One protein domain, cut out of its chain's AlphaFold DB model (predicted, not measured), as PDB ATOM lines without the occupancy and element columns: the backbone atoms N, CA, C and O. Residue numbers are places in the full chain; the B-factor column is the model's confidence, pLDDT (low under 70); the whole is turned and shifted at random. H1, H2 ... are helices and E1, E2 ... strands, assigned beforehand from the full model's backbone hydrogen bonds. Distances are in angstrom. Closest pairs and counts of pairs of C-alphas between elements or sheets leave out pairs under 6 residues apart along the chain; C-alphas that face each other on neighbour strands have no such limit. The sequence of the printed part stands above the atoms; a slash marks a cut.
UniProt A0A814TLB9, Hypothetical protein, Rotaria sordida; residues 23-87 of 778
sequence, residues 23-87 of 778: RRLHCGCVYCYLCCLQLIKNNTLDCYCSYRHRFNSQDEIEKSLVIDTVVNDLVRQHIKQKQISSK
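This is residues 23 to 87 of the 778 residues of the protein "Hypothetical protein" of Rotaria sordida (UniProt A0A814TLB9). A small compact head of short pieces, with one long helix for an arm: residues 73 to 87 of H3 stick out from it. In the head, E1 runs on into the short helix H1, and the small hairpin of E2 and E3 and the short helix H2 lie toward the end away from the arm. The printed part has 65 residues with three named helices and three named strands, in the order E1, H1, E2, E3, H2, H3; the one sheet, E2 - E3, is antiparallel, and the class is mixed, helices and strands. The whole is loose, with a radius of gyration of the C-alphas of 14.6 A, and spans 47 by 23 by 18 A, the arm making the length.

The printed part begins at Arg 23, and its first element, E1, holds residues 30 to 32, with C-alpha 30 at (23.469, 3.905, 77.353). H1 follows at once with residues 33 to 39, 10.1 A long. E2 holds residues 44 to 46 and E3 residues 52 to 54. H2 holds residues 58 to 64 and is 10.0 A long, with C-alpha 58 at (8.772, 1.721, 65.145). H3 holds residues 69 to 87, is 26.6 A long and ends at C-alpha 87, (50.813, -6.002, 69.985).

E1 and H1 meet only through their link, and E1 pairs with no named strand. The closest C-alphas of H1 and E2 are those of Leu 39 and Leu 45, 5.7 A apart. E2 and E3 are a hairpin, antiparallel at 165 degrees between their directions. Across it N 45 and O 53 are 2.9 A apart and N 53 and O 45 are 2.8 A apart, both within hydrogen-bond range. A tight link of three residues joins E3 to H2, which is apart from E1, H1, E2 and H3. H3 touches no helix and is only just apart from E1, the closest C-alphas being 8.3 A apart. In H1, H2 and H3 every O i to N i+4 pair is within hydrogen-bond range.

The C-alphas of Asn 56 and Lys 87 are the two farthest apart, 48.0 A. Without residues 73 to 87, which stand free, the body of 50 residues spans 29 by 23 by 16 A, with a radius of gyration of 10.0 A. The printed part has no cut, and each of the five links between its named elements is tight. The mean pLDDT of the printed part is 89.8; residues 85 to 87, in H3, are under 70.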
ATOM      1  N   ARG A  23      23.722   3.436  72.069       96.69
ATOM      2  CA  ARG A  23      22.531   4.287  71.981       96.69
ATOM      3  C   ARG A  23      22.195   4.867  73.340       96.69
ATOM      4  O   ARG A  23      22.111   4.124  74.320       96.69
ATOM      5  N   ARG A  24      21.977   6.179  73.383       94.56
ATOM      6  CA  ARG A  24      21.583   6.902  74.593       94.56
ATOM      7  C   ARG A  24      20.071   7.095  74.610       94.56
ATOM      8  O   ARG A  24      19.494   7.610  73.659       94.56
ATOM      9  N   LEU A  25      19.438   6.698  75.710       93.94
ATOM     10  CA  LEU A  25      18.033   7.005  75.983       93.94
ATOM     11  C   LEU A  25      17.882   8.435  76.521       93.94
ATOM     12  O   LEU A  25      18.818   8.989  77.093       93.94
ATOM     13  N   HIS A  26      16.674   9.006  76.460       90.38
ATOM     14  CA  HIS A  26      16.388  10.331  77.039       90.38
ATOM     15  C   HIS A  26      16.680  10.440  78.546       90.38
ATOM     16  O   HIS A  26      16.929  11.532  79.042       90.38
ATOM     17  N   CYS A  27      16.688   9.321  79.275       92.25
ATOM     18  CA  CYS A  27      17.060   9.278  80.691       92.25
ATOM     19  C   CYS A  27      18.584   9.292  80.932       92.25
ATOM     20  O   CYS A  27      19.019   9.225  82.077       92.25
ATOM     21  N   GLY A  28      19.400   9.327  79.872       91.31
ATOM     22  CA  GLY A  28      20.862   9.352  79.936       91.31
ATOM     23  C   GLY A  28      21.539   7.978  79.980       91.31
ATOM     24  O   GLY A  28      22.750   7.904  79.794       91.31
ATOM     25  N   CYS A  29      20.798   6.881  80.173       93.62
ATOM     26  CA  CYS A  29      21.374   5.533  80.145       93.62
ATOM     27  C   CYS A  29      21.785   5.109  78.725       93.62
ATOM     28  O   CYS A  29      21.094   5.424  77.753       93.62
ATOM     29  N   VAL A  30      22.880   4.347  78.626       95.69
ATOM     30  CA  VAL A  30      23.469   3.905  77.353       95.69
ATOM     31  C   VAL A  30      23.451   2.380  77.244       95.69
ATOM     32  O   VAL A  30      23.884   1.667  78.153       95.69
ATOM     33  N   TYR A  31      22.966   1.870  76.113       96.38
ATOM     34  CA  TYR A  31      22.867   0.437  75.811       96.38
ATOM     35  C   TYR A  31      23.351   0.148  74.386       96.38
ATOM     36  O   TYR A  31      23.471   1.059  73.572       96.38
ATOM     37  N   CYS A  32      23.614  -1.119  74.055       97.44
ATOM     38  CA  CYS A  32      23.744  -1.503  72.651       97.44
ATOM     39  C   CYS A  32      22.384  -1.372  71.957       97.44
ATOM     40  O   CYS A  32      21.375  -1.773  72.538       97.44
ATOM     41  N   TYR A  33      22.363  -0.927  70.701       96.44
ATOM     42  CA  TYR A  33      21.146  -0.854  69.884       96.44
ATOM     43  C   TYR A  33      20.335  -2.161  69.914       96.44
ATOM     44  O   TYR A  33      19.149  -2.154  70.235       96.44
ATOM     45  N   LEU A  34      20.995  -3.307  69.708       96.12
ATOM     46  CA  LEU A  34      20.347  -4.623  69.761       96.12
ATOM     47  C   LEU A  34      19.762  -4.950  71.144       96.12
ATOM     48  O   LEU A  34      18.708  -5.572  71.233       96.12
ATOM     49  N   CYS A  35      20.410  -4.508  72.225       96.50
ATOM     50  CA  CYS A  35      19.885  -4.701  73.575       96.50
ATOM     51  C   CYS A  35      18.675  -3.797  73.847       96.50
ATOM     52  O   CYS A  35      17.739  -4.246  74.501       96.50
ATOM     53  N   CYS A  36      18.650  -2.568  73.315       95.12
ATOM     54  CA  CYS A  36      17.450  -1.727  73.350       95.12
ATOM     55  C   CYS A  36      16.282  -2.416  72.642       95.12
ATOM     56  O   CYS A  36      15.213  -2.541  73.230       95.12
ATOM     57  N   LEU A  37      16.494  -2.919  71.420       94.50
ATOM     58  CA  LEU A  37      15.444  -3.595  70.653       94.50
ATOM     59  C   LEU A  37      14.883  -4.826  71.380       94.50
ATOM     60  O   LEU A  37      13.677  -5.047  71.357       94.50
ATOM     61  N   GLN A  38      15.728  -5.594  72.073       95.12
ATOM     62  CA  GLN A  38      15.290  -6.749  72.868       95.12
ATOM     63  C   GLN A  38      14.490  -6.368  74.122       95.12
ATOM     64  O   GLN A  38      13.659  -7.154  74.583       95.12
ATOM     65  N   LEU A  39      14.750  -5.190  74.696       92.81
ATOM     66  CA  LEU A  39      14.017  -4.697  75.862       92.81
ATOM     67  C   LEU A  39      12.685  -4.036  75.509       92.81
ATOM     68  O   LEU A  39      11.827  -3.925  76.384       92.81
ATOM     69  N   ILE A  40      12.496  -3.605  74.260       95.56
ATOM     70  CA  ILE A  40      11.240  -2.998  73.828       95.56
ATOM     71  C   ILE A  40      10.161  -4.078  73.739       95.56
ATOM     72  O   ILE A  40      10.229  -4.997  72.927       95.56
ATOM     73  N   LYS A  41       9.124  -3.942  74.565       94.62
ATOM     74  CA  LYS A  41       7.917  -4.775  74.533       94.62
ATOM     75  C   LYS A  41       6.702  -3.873  74.404       94.62
ATOM     76  O   LYS A  41       6.537  -2.949  75.197       94.62
ATOM     77  N   ASN A  42       5.855  -4.131  73.408       94.62
ATOM     78  CA  ASN A  42       4.647  -3.340  73.131       94.62
ATOM     79  C   ASN A  42       4.939  -1.827  73.038       94.62
ATOM     80  O   ASN A  42       4.273  -1.021  73.681       94.62
ATOM     81  N   ASN A  43       5.989  -1.459  72.297       94.19
ATOM     82  CA  ASN A  43       6.495  -0.087  72.163       94.19
ATOM     83  C   ASN A  43       6.841   0.613  73.491       94.19
ATOM     84  O   ASN A  43       6.829   1.839  73.587       94.19
ATOM     85  N   THR A  44       7.170  -0.153  74.529       93.94
ATOM     86  CA  THR A  44       7.659   0.381  75.800       93.94
ATOM     87  C   THR A  44       8.992  -0.254  76.175       93.94
ATOM     88  O   THR A  44       9.178  -1.452  75.979       93.94
ATOM     89  N   LEU A  45       9.925   0.548  76.689       96.06
ATOM     90  CA  LEU A  45      11.220   0.102  77.208       96.06
ATOM     91  C   LEU A  45      11.334   0.542  78.664       96.06
ATOM     92  O   LEU A  45      11.318   1.739  78.960       96.06
ATOM     93  N   ASP A  46      11.480  -0.427  79.562       94.00
ATOM     94  CA  ASP A  46      11.762  -0.183  80.975       94.00
ATOM     95  C   ASP A  46      13.282  -0.104  81.169       94.00
ATOM     96  O   ASP A  46      14.005  -1.092  81.030       94.00
ATOM     97  N   CYS A  47      13.783   1.105  81.428       94.62
ATOM     98  CA  CYS A  47      15.208   1.355  81.607       94.62
ATOM     99  C   CYS A  47      15.684   0.882  82.989       94.62
ATOM    100  O   CYS A  47      14.932   0.920  83.962       94.62
ATOM    101  N   TYR A  48      16.968   0.530  83.118       91.06
ATOM    102  CA  TYR A  48      17.591   0.175  84.400       91.06
ATOM    103  C   TYR A  48      17.481   1.283  85.466       91.06
ATOM    104  O   TYR A  48      17.386   0.987  86.652       91.06
ATOM    105  N   CYS A  49      17.414   2.560  85.067       91.12
ATOM    106  CA  CYS A  49      17.159   3.680  85.985       91.12
ATOM    107  C   CYS A  49      15.695   3.780  86.455       91.12
ATOM    108  O   CYS A  49      15.299   4.788  87.030       91.12
ATOM    109  N   SER A  50      14.877   2.754  86.198       90.94
ATOM    110  CA  SER A  50      13.438   2.694  86.490       90.94
ATOM    111  C   SER A  50      12.566   3.680  85.696       90.94
ATOM    112  O   SER A  50      11.365   3.770  85.943       90.94
ATOM    113  N   TYR A  51      13.126   4.394  84.712       94.12
ATOM    114  CA  TYR A  51      12.352   5.245  83.804       94.12
ATOM    115  C   TYR A  51      11.751   4.425  82.652       94.12
ATOM    116  O   TYR A  51      12.463   3.702  81.952       94.12
ATOM    117  N   ARG A  52      10.439   4.560  82.429       95.62
ATOM    118  CA  ARG A  52       9.709   3.883  81.346       95.62
ATOM    119  C   ARG A  52       9.616   4.778  80.116       95.62
ATOM    120  O   ARG A  52       8.912   5.786  80.133       95.62
ATOM    121  N   HIS A  53      10.263   4.374  79.031       95.50
ATOM    122  CA  HIS A  53      10.144   5.020  77.726       95.50
ATOM    123  C   HIS A  53       8.964   4.427  76.956       95.50
ATOM    124  O   HIS A  53       8.793   3.208  76.926       95.50
ATOM    125  N   ARG A  54       8.144   5.283  76.343       95.50
ATOM    126  CA  ARG A  54       7.045   4.886  75.457       95.50
ATOM    127  C   ARG A  54       7.314   5.445  74.072       95.50
ATOM    128  O   ARG A  54       7.703   6.602  73.963       95.50
ATOM    129  N   PHE A  55       7.080   4.629  73.058       94.88
ATOM    130  CA  PHE A  55       7.216   4.993  71.656       94.88
ATOM    131  C   PHE A  55       5.859   4.788  70.975       94.88
ATOM    132  O   PHE A  55       5.135   3.845  71.295       94.88
ATOM    133  N   ASN A  56       5.474   5.671  70.060       92.19
ATOM    134  CA  ASN A  56       4.193   5.581  69.360       92.19
ATOM    135  C   ASN A  56       4.298   4.725  68.090       92.19
ATOM    136  O   ASN A  56       3.297   4.169  67.641       92.19
ATOM    137  N   SER A  57       5.499   4.579  67.526       93.19
ATOM    138  CA  SER A  57       5.761   3.774  66.331       93.19
ATOM    139  C   SER A  57       7.178   3.192  66.318       93.19
ATOM    140  O   SER A  57       8.038   3.591  67.106       93.19
ATOM    141  N   GLN A  58       7.431   2.260  65.393       88.94
ATOM    142  CA  GLN A  58       8.772   1.721  65.145       88.94
ATOM    143  C   GLN A  58       9.743   2.806  64.653       88.94
ATOM    144  O   GLN A  58      10.882   2.865  65.109       88.94
ATOM    145  N   ASP A  59       9.274   3.724  63.805       89.31
ATOM    146  CA  ASP A  59      10.079   4.852  63.321       89.31
ATOM    147  C   ASP A  59      10.501   5.792  64.461       89.31
ATOM    148  O   ASP A  59      11.583   6.380  64.433       89.31
ATOM    149  N   GLU A  60       9.652   5.949  65.482       90.25
ATOM    150  CA  GLU A  60       9.986   6.736  66.670       90.25
ATOM    151  C   GLU A  60      11.043   6.034  67.526       90.25
ATOM    152  O   GLU A  60      11.931   6.702  68.044       90.25
ATOM    153  N   ILE A  61      11.028   4.699  67.611       88.88
ATOM    154  CA  ILE A  61      12.095   3.935  68.278       88.88
ATOM    155  C   ILE A  61      13.448   4.236  67.625       88.88
ATOM    156  O   ILE A  61      14.410   4.548  68.326       88.88
ATOM    157  N   GLU A  62      13.533   4.191  66.295       86.12
ATOM    158  CA  GLU A  62      14.788   4.455  65.579       86.12
ATOM    159  C   GLU A  62      15.266   5.904  65.744       86.12
ATOM    160  O   GLU A  62      16.461   6.140  65.931       86.12
ATOM    161  N   LYS A  63      14.342   6.875  65.742       86.25
ATOM    162  CA  LYS A  63      14.659   8.304  65.919       86.25
ATOM    163  C   LYS A  63      15.022   8.673  67.358       86.25
ATOM    164  O   LYS A  63      15.894   9.512  67.569       86.25
ATOM    165  N   SER A  64      14.370   8.065  68.347       84.81
ATOM    166  CA  SER A  64      14.596   8.344  69.770       84.81
ATOM    167  C   SER A  64      15.839   7.646  70.327       84.81
ATOM    168  O   SER A  64      16.394   8.095  71.330       84.81
ATOM    169  N   LEU A  65      16.306   6.565  69.695       90.75
ATOM    170  CA  LEU A  65      17.573   5.909  70.026       90.75
ATOM    171  C   LEU A  65      18.747   6.643  69.364       90.75
ATOM    172  O   LEU A  65      19.325   6.191  68.371       90.75
ATOM    173  N   VAL A  66      19.126   7.778  69.950       89.38
ATOM    174  CA  VAL A  66      20.230   8.614  69.459       89.38
ATOM    175  C   VAL A  66      21.562   7.872  69.598       89.38
ATOM    176  O   VAL A  66      21.870   7.318  70.658       89.38
ATOM    177  N   ILE A  67      22.360   7.863  68.524       92.81
ATOM    178  CA  ILE A  67      23.737   7.346  68.546       92.81
ATOM    179  C   ILE A  67      24.545   8.154  69.557       92.81
ATOM    180  O   ILE A  67      24.687   9.369  69.425       92.81
ATOM    181  N   ASP A  68      25.119   7.471  70.543       90.00
ATOM    182  CA  ASP A  68      26.045   8.086  71.483       90.00
ATOM    183  C   ASP A  68      27.450   8.082  70.878       90.00
ATOM    184  O   ASP A  68      28.249   7.163  71.081       90.00
ATOM    185  N   THR A  69      27.732   9.090  70.053       91.88
ATOM    186  CA  THR A  69      29.017   9.229  69.354       91.88
ATOM    187  C   THR A  69      30.193   9.262  70.328       91.88
ATOM    188  O   THR A  69      31.216   8.636  70.063       91.88
ATOM    189  N   VAL A  70      30.013   9.877  71.501       88.50
ATOM    190  CA  VAL A  70      31.036   9.961  72.550       88.50
ATOM    191  C   VAL A  70      31.382   8.576  73.089       88.50
ATOM    192  O   VAL A  70      32.553   8.206  73.128       88.50
ATOM    193  N   VAL A  71      30.383   7.778  73.477       88.06
ATOM    194  CA  VAL A  71      30.633   6.425  74.003       88.06
ATOM    195  C   VAL A  71      31.211   5.508  72.924       88.06
ATOM    196  O   VAL A  71      32.128   4.736  73.205       88.06
ATOM    197  N   ASN A  72      30.746   5.621  71.678       90.31
ATOM    198  CA  ASN A  72      31.311   4.859  70.563       90.31
ATOM    199  C   ASN A  72      32.793   5.204  70.315       90.31
ATOM    200  O   ASN A  72      33.599   4.300  70.079       90.31
ATOM    201  N   ASP A  73      33.186   6.474  70.431       89.62
ATOM    202  CA  ASP A  73      34.590   6.884  70.324       89.62
ATOM    203  C   ASP A  73      35.436   6.372  71.497       89.62
ATOM    204  O   ASP A  73      36.551   5.885  71.280       89.62
ATOM    205  N   LEU A  74      34.896   6.373  72.720       89.44
ATOM    206  CA  LEU A  74      35.559   5.776  73.886       89.44
ATOM    207  C   LEU A  74      35.783   4.269  73.712       89.44
ATOM    208  O   LEU A  74      36.862   3.764  74.022       89.44
ATOM    209  N   VAL A  75      34.805   3.545  73.166       90.56
ATOM    210  CA  VAL A  75      34.943   2.113  72.863       90.56
ATOM    211  C   VAL A  75      36.017   1.883  71.801       90.56
ATOM    212  O   VAL A  75      36.867   1.008  71.974       90.56
ATOM    213  N   ARG A  76      36.059   2.699  70.737       89.94
ATOM    214  CA  ARG A  76      37.122   2.635  69.715       89.94
ATOM    215  C   ARG A  76      38.504   2.883  70.317       89.94
ATOM    216  O   ARG A  76      39.447   2.163  69.986       89.94
ATOM    217  N   GLN A  77      38.639   3.869  71.204       87.69
ATOM    218  CA  GLN A  77      39.894   4.138  71.908       87.69
ATOM    219  C   GLN A  77      40.293   2.977  72.823       87.69
ATOM    220  O   GLN A  77      41.447   2.554  72.794       87.69
ATOM    221  N   HIS A  78      39.346   2.411  73.571       87.44
ATOM    222  CA  HIS A  78      39.589   1.274  74.455       87.44
ATOM    223  C   HIS A  78      40.027   0.019  73.677       87.44
ATOM    224  O   HIS A  78      40.974  -0.661  74.078       87.44
ATOM    225  N   ILE A  79      39.407  -0.257  72.522       88.25
ATOM    226  CA  ILE A  79      39.826  -1.336  71.613       88.25
ATOM    227  C   ILE A  79      41.247  -1.080  71.100       88.25
ATOM    228  O   ILE A  79      42.081  -1.980  71.162       88.25
ATOM    229  N   LYS A  80      41.559   0.146  70.654       87.25
ATOM    230  CA  LYS A  80      42.914   0.514  70.206       87.25
ATOM    231  C   LYS A  80      43.949   0.350  71.320       87.25
ATOM    232  O   LYS A  80      45.005  -0.221  71.073       87.25
ATOM    233  N   GLN A  81      43.655   0.787  72.544       83.38
ATOM    234  CA  GLN A  81      44.554   0.625  73.692       83.38
ATOM    235  C   GLN A  81      44.823  -0.853  74.000       83.38
ATOM    236  O   GLN A  81      45.981  -1.224  74.183       83.38
ATOM    237  N   LYS A  82      43.786  -1.705  73.981       81.75
ATOM    238  CA  LYS A  82      43.936  -3.158  74.162       81.75
ATOM    239  C   LYS A  82      44.694  -3.830  73.015       81.75
ATOM    240  O   LYS A  82      45.475  -4.739  73.261       81.75
ATOM    241  N   GLN A  83      44.520  -3.364  71.778       81.12
ATOM    242  CA  GLN A  83      45.283  -3.857  70.627       81.12
ATOM    243  C   GLN A  83      46.757  -3.429  70.674       81.12
ATOM    244  O   GLN A  83      47.630  -4.191  70.264       81.12
ATOM    245  N   ILE A  84      47.056  -2.229  71.184       73.94
ATOM    246  CA  ILE A  84      48.431  -1.740  71.374       73.94
ATOM    247  C   ILE A  84      49.119  -2.495  72.519       73.94
ATOM    248  O   ILE A  84      50.295  -2.835  72.400       73.94
ATOM    249  N   SER A  85      48.404  -2.801  73.608       64.56
ATOM    250  CA  SER A  85      48.956  -3.612  74.699       64.56
ATOM    251  C   SER A  85      49.144  -5.078  74.301       64.56
ATOM    252  O   SER A  85      50.128  -5.678  74.720       64.56
ATOM    253  N   SER A  86      48.286  -5.634  73.436       54.81
ATOM    254  CA  SER A  86      48.457  -6.993  72.907       54.81
ATOM    255  C   SER A  86      49.518  -7.096  71.803       54.81
ATOM    256  O   SER A  86      50.168  -8.129  71.692       54.81
ATOM    257  N   LYS A  87      49.742  -6.038  71.003       48.62
ATOM    258  CA  LYS A  87      50.813  -6.002  69.985       48.62
ATOM    259  C   LYS A  87      52.214  -5.788  70.563       48.62
ATOM    260  O   LYS A  87      53.181  -6.135  69.904       48.62
TER     261      LYS A  87